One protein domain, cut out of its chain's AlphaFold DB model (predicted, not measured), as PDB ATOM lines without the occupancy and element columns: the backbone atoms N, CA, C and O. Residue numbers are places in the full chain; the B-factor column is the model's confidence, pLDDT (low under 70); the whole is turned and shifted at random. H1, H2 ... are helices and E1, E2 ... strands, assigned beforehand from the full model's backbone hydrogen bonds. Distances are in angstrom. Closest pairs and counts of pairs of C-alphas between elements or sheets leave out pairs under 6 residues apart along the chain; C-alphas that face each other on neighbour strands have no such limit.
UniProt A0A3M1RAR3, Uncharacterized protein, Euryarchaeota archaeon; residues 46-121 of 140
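AT A GLANCE: This is residues 46 to 121 of the 140 residues of an uncharacterized protein of Euryarchaeota archaeon (UniProt A0A3M1RAR3). A strongly twisted sheet of five strands has one face covered by the helix H3, while the helix H1 only grazes the sheet and residues 69 to 74, its far part and the turn after it, stick out from the body. The short helix H2 sits near one end of H3. The printed part has 76 residues, with five named strands and three named helices in the order E1 E2 H1 E3 H2 E4 H3 E5. The sheet runs E4 E2 E1 E3 E5, all antiparallel, and the class is mixed, helices and strands. The whole is compact, with a radius of gyration of the C-alphas of 11.7 A and spans of 31 by 31 by 17 A.

HOW THE PARTS SIT: E1, residues 46 to 51, and E2, residues 57 to 62, form an antiparallel hairpin at 155 degrees, with N 48 and O 60 2.9 A apart, within hydrogen-bond range. H1, residues 64 to 72, only grazes the sheet with its residues 64 to 67; the closest C-alphas of H1 and E1, those of Glu 64 and Tyr 46, are 6.0 A apart. E3, residues 81 to 85, is antiparallel to E1 at 163 degrees, with N 47 and O 83 at 2.9 A. E2, H1 and E3 form a split strand-helix-strand unit, two strands running the same way with E1 between them, and its crossover is right-handed. H2, residues 89 to 92, only grazes the sheet. E4, residues 97 to 99, is an edge strand antiparallel to E2 at 144 degrees, with N 59 and O 97 at 2.8 A. H3, residues 102 to 112, is on one face of the sheet, making two layers, a helix over a sheet; its closest C-alpha pair with E2 is Pro 102 and Trp 57, 6.3 A. H2 and H3 only just touch, with 3 pairs of C-alphas within 8 A, the closest being Phe 92 and Leu 109 at 6.9 A. H1 is apart from H2 and H3. E5, residues 117 to 120, is the other edge strand, antiparallel to E3 at 149 degrees, with N 84 and O 117 at 2.8 A. In H1 and H3 every O i to N i+4 pair is within hydrogen-bond range; H2 is too short for such a pair.

IN THESE COORDINATES: E1 begins at C-alpha 46, (14.530, 1.227, -43.287), and is 16.5 A long; E2 is 15.1 A. H1 is 12.0 A, E3 13.0 A and H3 15.6 A. E5 ends at C-alpha 120, (17.427, -3.589, -52.968).

THE WHOLE: The C-alphas farthest apart, Lys 73 and Gln 111, are 31.9 A apart. The printed part has no cut. The link from H1 to E3 is short, the others tight. The mean pLDDT of the printed part is 90.6, and no printed residue is under 70.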
ATOM      1  N   TYR A  46      14.753   2.191 -42.228       92.19
ATOM      2  CA  TYR A  46      14.530   1.227 -43.287       92.19
ATOM      3  C   TYR A  46      13.076   0.777 -43.261       92.19
ATOM      4  O   TYR A  46      12.492   0.512 -42.211       92.19
ATOM      5  N   ILE A  47      12.478   0.690 -44.438       94.25
ATOM      6  CA  ILE A  47      11.157   0.112 -44.644       94.25
ATOM      7  C   ILE A  47      11.358  -1.090 -45.546       94.25
ATOM      8  O   ILE A  47      12.068  -1.013 -46.548       94.25
ATOM      9  N   VAL A  48      10.762  -2.216 -45.181       94.94
ATOM     10  CA  VAL A  48      10.843  -3.434 -45.977       94.94
ATOM     11  C   VAL A  48       9.450  -3.837 -46.438       94.94
ATOM     12  O   VAL A  48       8.482  -3.761 -45.679       94.94
ATOM     13  N   ILE A  49       9.357  -4.252 -47.699       95.50
ATOM     14  CA  ILE A  49       8.142  -4.801 -48.292       95.50
ATOM     15  C   ILE A  49       8.448  -6.236 -48.711       95.50
ATOM     16  O   ILE A  49       9.168  -6.457 -49.685       95.50
ATOM     17  N   THR A  50       7.937  -7.207 -47.957       93.69
ATOM     18  CA  THR A  50       8.188  -8.640 -48.177       93.69
ATOM     19  C   THR A  50       6.951  -9.341 -48.747       93.69
ATOM     20  O   THR A  50       5.822  -8.962 -48.411       93.69
ATOM     21  N   PRO A  51       7.115 -10.356 -49.614       93.44
ATOM     22  CA  PRO A  51       5.993 -11.134 -50.118       93.44
ATOM     23  C   PRO A  51       5.458 -12.082 -49.036       93.44
ATOM     24  O   PRO A  51       6.198 -12.666 -48.245       93.44
ATOM     25  N   LEU A  52       4.143 -12.271 -49.016       92.31
ATOM     26  CA  LEU A  52       3.446 -13.221 -48.157       92.31
ATOM     27  C   LEU A  52       3.072 -14.492 -48.944       92.31
ATOM     28  O   LEU A  52       2.810 -14.425 -50.147       92.31
ATOM     29  N   PRO A  53       2.919 -15.655 -48.276       87.00
ATOM     30  CA  PRO A  53       2.570 -16.923 -48.936       87.00
ATOM     31  C   PRO A  53       1.222 -16.923 -49.673       87.00
ATOM     32  O   PRO A  53       0.954 -17.810 -50.478       87.00
ATOM     33  N   ASN A  54       0.350 -15.957 -49.378       87.88
ATOM     34  CA  ASN A  54      -0.959 -15.791 -50.011       87.88
ATOM     35  C   ASN A  54      -0.918 -14.903 -51.270       87.88
ATOM     36  O   ASN A  54      -1.978 -14.552 -51.786       87.88
ATOM     37  N   GLY A  55       0.275 -14.515 -51.735       86.69
ATOM     38  CA  GLY A  55       0.464 -13.655 -52.904       86.69
ATOM     39  C   GLY A  55       0.277 -12.157 -52.640       86.69
ATOM     40  O   GLY A  55       0.380 -11.372 -53.577       86.69
ATOM     41  N   LYS A  56       0.013 -11.749 -51.392       93.25
ATOM     42  CA  LYS A  56       0.039 -10.340 -50.970       93.25
ATOM     43  C   LYS A  56       1.446  -9.951 -50.514       93.25
ATOM     44  O   LYS A  56       2.327 -10.796 -50.428       93.25
ATOM     45  N   TRP A  57       1.645  -8.690 -50.168       94.44
ATOM     46  CA  TRP A  57       2.898  -8.151 -49.647       94.44
ATOM     47  C   TRP A  57       2.653  -7.466 -48.310       94.44
ATOM     48  O   TRP A  57       1.572  -6.923 -48.092       94.44
ATOM     49  N   ILE A  58       3.631  -7.471 -47.412       94.69
ATOM     50  CA  ILE A  58       3.562  -6.752 -46.139       94.69
ATOM     51  C   ILE A  58       4.650  -5.686 -46.082       94.69
ATOM     52  O   ILE A  58       5.830  -5.975 -46.246       94.69
ATOM     53  N   CYS A  59       4.229  -4.447 -45.851       94.62
ATOM     54  CA  CYS A  59       5.091  -3.301 -45.621       94.62
ATOM     55  C   CYS A  59       5.229  -3.081 -44.117       94.62
ATOM     56  O   CYS A  59       4.224  -2.901 -43.420       94.62
ATOM     57  N   HIS A  60       6.457  -3.105 -43.612       93.94
ATOM     58  CA  HIS A  60       6.727  -2.871 -42.202       93.94
ATOM     59  C   HIS A  60       8.075  -2.170 -41.998       93.94
ATOM     60  O   HIS A  60       8.970  -2.266 -42.843       93.94
ATOM     61  N   PRO A  61       8.257  -1.472 -40.867       93.94
ATOM     62  CA  PRO A  61       9.535  -0.859 -40.561       93.94
ATOM     63  C   PRO A  61      10.593  -1.900 -40.194       93.94
ATOM     64  O   PRO A  61      10.301  -2.982 -39.668       93.94
ATOM     65  N   MET A  62      11.842  -1.536 -40.443       91.38
ATOM     66  CA  MET A  62      13.046  -2.263 -40.079       91.38
ATOM     67  C   MET A  62      14.071  -1.265 -39.527       91.38
ATOM     68  O   MET A  62      14.234  -0.162 -40.042       91.38
ATOM     69  N   SER A  63      14.778  -1.634 -38.461       88.88
ATOM     70  CA  SER A  63      15.880  -0.807 -37.965       88.88
ATOM     71  C   SER A  63      17.114  -0.953 -38.857       88.88
ATOM     72  O   SER A  63      17.377  -2.033 -39.389       88.88
ATOM     73  N   GLU A  64      17.918   0.107 -38.966       88.94
ATOM     74  CA  GLU A  64      19.189   0.077 -39.703       88.94
ATOM     75  C   GLU A  64      20.093  -1.070 -39.238       88.94
ATOM     76  O   GLU A  64      20.613  -1.827 -40.053       88.94
ATOM     77  N   SER A  65      20.209  -1.280 -37.924       87.88
ATOM     78  CA  SER A  65      21.006  -2.376 -37.367       87.88
ATOM     79  C   SER A  65      20.527  -3.756 -37.833       87.88
ATOM     80  O   SER A  65      21.347  -4.642 -38.067       87.88
ATOM     81  N   ALA A  66      19.210  -3.958 -37.968       89.88
ATOM     82  CA  ALA A  66      18.655  -5.217 -38.458       89.88
ATOM     83  C   ALA A  66      18.926  -5.394 -39.957       89.88
ATOM     84  O   ALA A  66      19.357  -6.473 -40.368       89.88
ATOM     85  N   TYR A  67      18.753  -4.335 -40.752       90.62
ATOM     86  CA  TYR A  67      19.088  -4.346 -42.176       90.62
ATOM     87  C   TYR A  67      20.571  -4.663 -42.404       90.62
ATOM     88  O   TYR A  67      20.893  -5.600 -43.135       90.62
ATOM     89  N   LEU A  68      21.479  -3.946 -41.735       90.12
ATOM     90  CA  LEU A  68      22.923  -4.152 -41.859       90.12
ATOM     91  C   LEU A  68      23.336  -5.560 -41.421       90.12
ATOM     92  O   LEU A  68      24.120  -6.202 -42.117       90.12
ATOM     93  N   ALA A  69      22.765  -6.087 -40.333       90.44
ATOM     94  CA  ALA A  69      23.047  -7.450 -39.878       90.44
ATOM     95  C   ALA A  69      22.576  -8.528 -40.873       90.44
ATOM     96  O   ALA A  69      23.217  -9.576 -40.989       90.44
ATOM     97  N   LEU A  70      21.462  -8.298 -41.577       89.94
ATOM     98  CA  LEU A  70      20.991  -9.188 -42.642       89.94
ATOM     99  C   LEU A  70      21.853  -9.053 -43.903       89.94
ATOM    100  O   LEU A  70      22.210 -10.070 -44.495       89.94
ATOM    101  N   LYS A  71      22.231  -7.826 -44.276       89.00
ATOM    102  CA  LYS A  71      23.090  -7.518 -45.427       89.00
ATOM    103  C   LYS A  71      24.484  -8.122 -45.280       89.00
ATOM    104  O   LYS A  71      24.951  -8.789 -46.193       89.00
ATOM    105  N   GLU A  72      25.119  -7.951 -44.121       91.62
ATOM    106  CA  GLU A  72      26.451  -8.498 -43.824       91.62
ATOM    107  C   GLU A  72      26.481 -10.028 -43.931       91.62
ATOM    108  O   GLU A  72      27.471 -10.616 -44.358       91.62
ATOM    109  N   LYS A  73      25.373 -10.681 -43.570       90.81
ATOM    110  CA  LYS A  73      25.242 -12.142 -43.586       90.81
ATOM    111  C   LYS A  73      24.695 -12.699 -44.901       90.81
ATOM    112  O   LYS A  73      24.473 -13.906 -44.957       90.81
ATOM    113  N   ASP A  74      24.446 -11.852 -45.903       86.56
ATOM    114  CA  ASP A  74      23.775 -12.207 -47.164       86.56
ATOM    115  C   ASP A  74      22.432 -12.937 -46.936       86.56
ATOM    116  O   ASP A  74      22.084 -13.910 -47.597       86.56
ATOM    117  N   LYS A  75      21.680 -12.489 -45.923       88.69
ATOM    118  CA  LYS A  75      20.371 -13.039 -45.525       88.69
ATOM    119  C   LYS A  75      19.210 -12.097 -45.828       88.69
ATOM    120  O   LYS A  75      18.136 -12.255 -45.251       88.69
ATOM    121  N   LEU A  76      19.434 -11.087 -46.666       87.69
ATOM    122  CA  LEU A  76      18.336 -10.274 -47.176       87.69
ATOM    123  C   LEU A  76      17.442 -11.161 -48.037       87.69
ATOM    124  O   LEU A  76      17.937 -11.978 -48.814       87.69
ATOM    125  N   ASP A  77      16.135 -11.002 -47.876       87.56
ATOM    126  CA  ASP A  77      15.175 -11.712 -48.706       87.56
ATOM    127  C   ASP A  77      15.342 -11.217 -50.158       87.56
ATOM    128  O   ASP A  77      15.189 -10.017 -50.411       87.56
ATOM    129  N   PRO A  78      15.723 -12.095 -51.107       85.69
ATOM    130  CA  PRO A  78      15.972 -11.706 -52.491       85.69
ATOM    131  C   PRO A  78      14.699 -11.302 -53.237       85.69
ATOM    132  O   PRO A  78      14.820 -10.757 -54.334       85.69
ATOM    133  N   ASP A  79      13.525 -11.580 -52.669       87.25
ATOM    134  CA  ASP A  79      12.217 -11.251 -53.221       87.25
ATOM    135  C   ASP A  79      11.577 -10.041 -52.515       87.25
ATOM    136  O   ASP A  79      10.455  -9.665 -52.842       87.25
ATOM    137  N   ALA A  80      12.272  -9.400 -51.569       90.81
ATOM    138  CA  ALA A  80      11.785  -8.228 -50.846       90.81
ATOM    139  C   ALA A  80      12.341  -6.903 -51.386       90.81
ATOM    140  O   ALA A  80      13.452  -6.825 -51.916       90.81
ATOM    141  N   TYR A  81      11.589  -5.827 -51.162       92.62
ATOM    142  CA  TYR A  81      12.070  -4.460 -51.351       92.62
ATOM    143  C   TYR A  81      12.616  -3.918 -50.037       92.62
ATOM    144  O   TYR A  81      11.913  -3.931 -49.029       92.62
ATOM    145  N   TYR A  82      13.838  -3.391 -50.067       93.00
ATOM    146  CA  TYR A  82      14.428  -2.668 -48.943       93.00
ATOM    147  C   TYR A  82      14.572  -1.199 -49.323       93.00
ATOM    148  O   TYR A  82      15.287  -0.856 -50.264       93.00
ATOM    149  N   LEU A  83      13.868  -0.345 -48.593       93.81
ATOM    150  CA  LEU A  83      13.763   1.087 -48.821       93.81
ATOM    151  C   LEU A  83      14.472   1.815 -47.681       93.81
ATOM    152  O   LEU A  83      14.265   1.476 -46.517       93.81
ATOM    153  N   LYS A  84      15.289   2.808 -48.006       93.38
ATOM    154  CA  LYS A  84      15.985   3.676 -47.059       93.38
ATOM    155  C   LYS A  84      15.355   5.064 -47.092       93.38
ATOM    156  O   LYS A  84      15.143   5.609 -48.168       93.38
ATOM    157  N   THR A  85      15.103   5.635 -45.923       91.44
ATOM    158  CA  THR A  85      14.571   6.992 -45.740       91.44
ATOM    159  C   THR A  85      15.291   7.687 -44.588       91.44
ATOM    160  O   THR A  85      15.884   7.041 -43.722       91.44
ATOM    161  N   THR A  86      15.272   9.015 -44.582       89.81
ATOM    162  CA  THR A  86      15.734   9.858 -43.470       89.81
ATOM    163  C   THR A  86      14.579  10.301 -42.570       89.81
ATOM    164  O   THR A  86      14.821  10.801 -41.469       89.81
ATOM    165  N   LYS A  87      13.325  10.109 -43.001       89.56
ATOM    166  CA  LYS A  87      12.145  10.440 -42.205       89.56
ATOM    167  C   LYS A  87      11.866   9.363 -41.162       89.56
ATOM    168  O   LYS A  87      12.018   8.172 -41.443       89.56
ATOM    169  N   PRO A  88      11.411   9.754 -39.963       87.38
ATOM    170  CA  PRO A  88      11.085   8.792 -38.931       87.38
ATOM    171  C   PRO A  88       9.916   7.910 -39.363       87.38
ATOM    172  O   PRO A  88       8.939   8.365 -39.953       87.38
ATOM    173  N   VAL A  89       9.993   6.636 -38.979       85.69
ATOM    174  CA  VAL A  89       8.976   5.597 -39.219       85.69
ATOM    175  C   VAL A  89       7.556   6.044 -38.840       85.69
ATOM    176  O   VAL A  89       6.585   5.582 -39.436       85.69
ATOM    177  N   SER A  90       7.425   6.950 -37.866       89.25
ATOM    178  CA  SER A  90       6.141   7.497 -37.427       89.25
ATOM    179  C   SER A  90       5.347   8.184 -38.541       89.25
ATOM    180  O   SER A  90       4.122   8.117 -38.499       89.25
ATOM    181  N   GLU A  91       6.025   8.785 -39.523       90.25
ATOM    182  CA  GLU A  91       5.409   9.475 -40.671       90.25
ATOM    183  C   GLU A  91       4.794   8.498 -41.681       90.25
ATOM    184  O   GLU A  91       3.939   8.869 -42.477       90.25
ATOM    185  N   PHE A  92       5.212   7.231 -41.638       90.38
ATOM    186  CA  PHE A  92       4.775   6.181 -42.557       90.38
ATOM    187  C   PHE A  92       3.785   5.204 -41.909       90.38
ATOM    188  O   PHE A  92       3.453   4.184 -42.511       90.38
ATOM    189  N   GLN A  93       3.316   5.480 -40.685       89.88
ATOM    190  CA  GLN A  93       2.453   4.560 -39.932       89.88
ATOM    191  C   GLN A  93       1.191   4.157 -40.697       89.88
ATOM    192  O   GLN A  93       0.838   2.980 -40.687       89.88
ATOM    193  N   ASP A  94       0.566   5.103 -41.400       88.56
ATOM    194  CA  ASP A  94      -0.636   4.852 -42.204       88.56
ATOM    195  C   ASP A  94      -0.347   4.037 -43.474       88.56
ATOM    196  O   ASP A  94      -1.238   3.378 -44.011       88.56
ATOM    197  N   ALA A  95       0.905   4.044 -43.943       87.69
ATOM    198  CA  ALA A  95       1.326   3.287 -45.113       87.69
ATOM    199  C   ALA A  95       1.669   1.825 -44.779       87.69
ATOM    200  O   ALA A  95       1.614   0.964 -45.665       87.69
ATOM    201  N   PHE A  96       2.000   1.501 -43.525       91.88
ATOM    202  CA  PHE A  96       2.317   0.127 -43.127       91.88
ATOM    203  C   PHE A  96       1.100  -0.798 -43.163       91.88
ATOM    204  O   PHE A  96      -0.035  -0.403 -42.911       91.88
ATOM    205  N   GLY A  97       1.352  -2.075 -43.450       92.50
ATOM    206  CA  GLY A  97       0.313  -3.097 -43.536       92.50
ATOM    207  C   GLY A  97       0.424  -3.965 -44.783       92.50
ATOM    208  O   GLY A  97       1.462  -4.026 -45.441       92.50
ATOM    209  N   ILE A  98      -0.659  -4.679 -45.082       94.19
ATOM    210  CA  ILE A  98      -0.717  -5.624 -46.197       94.19
ATOM    211  C   ILE A  98      -1.186  -4.896 -47.462       94.19
ATOM    212  O   ILE A  98      -2.196  -4.199 -47.434       94.19
ATOM    213  N   THR A  99      -0.483  -5.094 -48.574       92.94
ATOM    214  CA  THR A  99      -0.800  -4.548 -49.901       92.94
ATOM    215  C   THR A  99      -0.856  -5.662 -50.944       92.94
ATOM    216  O   THR A  99      -0.175  -6.679 -50.820       92.94
ATOM    217  N   ASP A 100      -1.665  -5.485 -51.985       91.81
ATOM    218  CA  ASP A 100      -1.719  -6.402 -53.130       91.81
ATOM    219  C   ASP A 100      -0.656  -6.063 -54.197       91.81
ATOM    220  O   ASP A 100      -0.323  -6.916 -55.015       91.81
ATOM    221  N   SER A 101      -0.087  -4.849 -54.172       91.94
ATOM    222  CA  SER A 101       1.017  -4.429 -55.050       91.94
ATOM    223  C   SER A 101       2.114  -3.721 -54.245       91.94
ATOM    224  O   SER A 101       1.829  -2.722 -53.568       91.94
ATOM    225  N   PRO A 102       3.366  -4.211 -54.302       91.62
ATOM    226  CA  PRO A 102       4.489  -3.539 -53.668       91.62
ATOM    227  C   PRO A 102       4.796  -2.202 -54.357       91.62
ATOM    228  O   PRO A 102       5.108  -1.238 -53.670       91.62
ATOM    229  N   GLU A 103       4.627  -2.088 -55.675       91.56
ATOM    230  CA  GLU A 103       4.865  -0.857 -56.438       91.56
ATOM    231  C   GLU A 103       3.899   0.257 -56.035       91.56
ATOM    232  O   GLU A 103       4.332   1.379 -55.775       91.56
ATOM    233  N   ALA A 104       2.603  -0.051 -55.907       91.12
ATOM    234  CA  ALA A 104       1.613   0.916 -55.431       91.12
ATOM    235  C   ALA A 104       1.965   1.430 -54.026       91.12
ATOM    236  O   ALA A 104       1.806   2.614 -53.729       91.12
ATOM    237  N   LYS A 105       2.500   0.547 -53.177       93.38
ATOM    238  CA  LYS A 105       2.933   0.900 -51.826       93.38
ATOM    239  C   LYS A 105       4.217   1.734 -51.821       93.38
ATOM    240  O   LYS A 105       4.299   2.687 -51.057       93.38
ATOM    241  N   ILE A 106       5.183   1.434 -52.690       93.00
ATOM    242  CA  ILE A 106       6.388   2.261 -52.879       93.00
ATOM    243  C   ILE A 106       5.994   3.665 -53.336       93.00
ATOM    244  O   ILE A 106       6.506   4.637 -52.789       93.00
ATOM    245  N   MET A 107       5.052   3.786 -54.276       92.44
ATOM    246  CA  MET A 107       4.551   5.088 -54.724       92.44
ATOM    247  C   MET A 107       3.887   5.879 -53.590       92.44
ATOM    248  O   MET A 107       4.105   7.080 -53.488       92.44
ATOM    249  N   GLU A 108       3.094   5.229 -52.734       93.06
ATOM    250  CA  GLU A 108       2.486   5.865 -51.554       93.06
ATOM    251  C   GLU A 108       3.552   6.352 -50.561       93.06
ATOM    252  O   GLU A 108       3.508   7.496 -50.116       93.06
ATOM    253  N   LEU A 109       4.563   5.525 -50.278       92.56
ATOM    254  CA  LEU A 109       5.689   5.909 -49.425       92.56
ATOM    255  C   LEU A 109       6.476   7.087 -50.027       92.56
ATOM    256  O   LEU A 109       6.819   8.019 -49.305       92.56
ATOM    257  N   GLN A 110       6.698   7.088 -51.345       93.50
ATOM    258  CA  GLN A 110       7.389   8.167 -52.061       93.50
ATOM    259  C   GLN A 110       6.593   9.480 -52.121       93.50
ATOM    260  O   GLN A 110       7.175  10.540 -52.321       93.50
ATOM    261  N   GLN A 111       5.268   9.438 -51.942       93.00
ATOM    262  CA  GLN A 111       4.459  10.653 -51.784       93.00
ATOM    263  C   GLN A 111       4.637  11.288 -50.402       93.00
ATOM    264  O   GLN A 111       4.506  12.505 -50.270       93.00
ATOM    265  N   ILE A 112       4.916  10.476 -49.378       92.19
ATOM    266  CA  ILE A 112       5.225  10.954 -48.026       92.19
ATOM    267  C   ILE A 112       6.662  11.471 -47.984       92.19
ATOM    268  O   ILE A 112       6.921  12.508 -47.373       92.19
ATOM    269  N   ASP A 113       7.593  10.772 -48.632       91.19
ATOM    270  CA  ASP A 113       9.012  11.109 -48.682       91.19
ATOM    271  C   ASP A 113       9.613  10.850 -50.069       91.19
ATOM    272  O   ASP A 113       9.873   9.704 -50.441       91.19
ATOM    273  N   ASP A 114       9.869  11.915 -50.831       89.31
ATOM    274  CA  ASP A 114      10.470  11.805 -52.163       89.31
ATOM    275  C   ASP A 114      11.957  11.414 -52.121       89.31
ATOM    276  O   ASP A 114      12.508  10.974 -53.131       89.31
ATOM    277  N   GLU A 115      12.586  11.487 -50.942       89.31
ATOM    278  CA  GLU A 115      13.978  11.088 -50.716       89.31
ATOM    279  C   GLU A 115      14.153   9.578 -50.460       89.31
ATOM    280  O   GLU A 115      15.270   9.126 -50.195       89.31
ATOM    281  N   ILE A 116      13.090   8.765 -50.555       90.06
ATOM    282  CA  ILE A 116      13.194   7.306 -50.395       90.06
ATOM    283  C   ILE A 116      14.101   6.696 -51.468       90.06
ATOM    284  O   ILE A 116      13.832   6.763 -52.670       90.06
ATOM    285  N   ILE A 117      15.123   5.976 -51.011       89.19
ATOM    286  CA  ILE A 117      16.072   5.245 -51.851       89.19
ATOM    287  C   ILE A 117      15.750   3.752 -51.796       89.19
ATOM    288  O   ILE A 117      15.710   3.150 -50.725       89.19
ATOM    289  N   ILE A 118      15.572   3.123 -52.955       91.31
ATOM    290  CA  ILE A 118      15.410   1.669 -53.052       91.31
ATOM    291  C   ILE A 118      16.803   1.022 -53.041       91.31
ATOM    292  O   ILE A 118      17.492   1.012 -54.058       91.31
ATOM    293  N   GLU A 119      17.222   0.493 -51.892       87.06
ATOM    294  CA  GLU A 119      18.541  -0.138 -51.708       87.06
ATOM    295  C   GLU A 119      18.624  -1.507 -52.389       87.06
ATOM    296  O   GLU A 119      19.662  -1.875 -52.937       87.06
ATOM    297  N   THR A 120      17.522  -2.259 -52.358       80.62
ATOM    298  CA  THR A 120      17.427  -3.589 -52.968       80.62
ATOM    299  C   THR A 120      16.056  -3.760 -53.613       80.62
ATOM    300  O   THR A 120      15.039  -3.403 -53.016       80.62
ATOM    301  N   GLN A 121      16.039  -4.328 -54.820       75.94
ATOM    302  CA  GLN A 121      14.832  -4.754 -55.533       75.94
ATOM    303  C   GLN A 121      14.817  -6.282 -55.661       75.94
ATOM    304  O   GLN A 121      15.902  -6.878 -55.718       75.94
TER     305      GLN A 121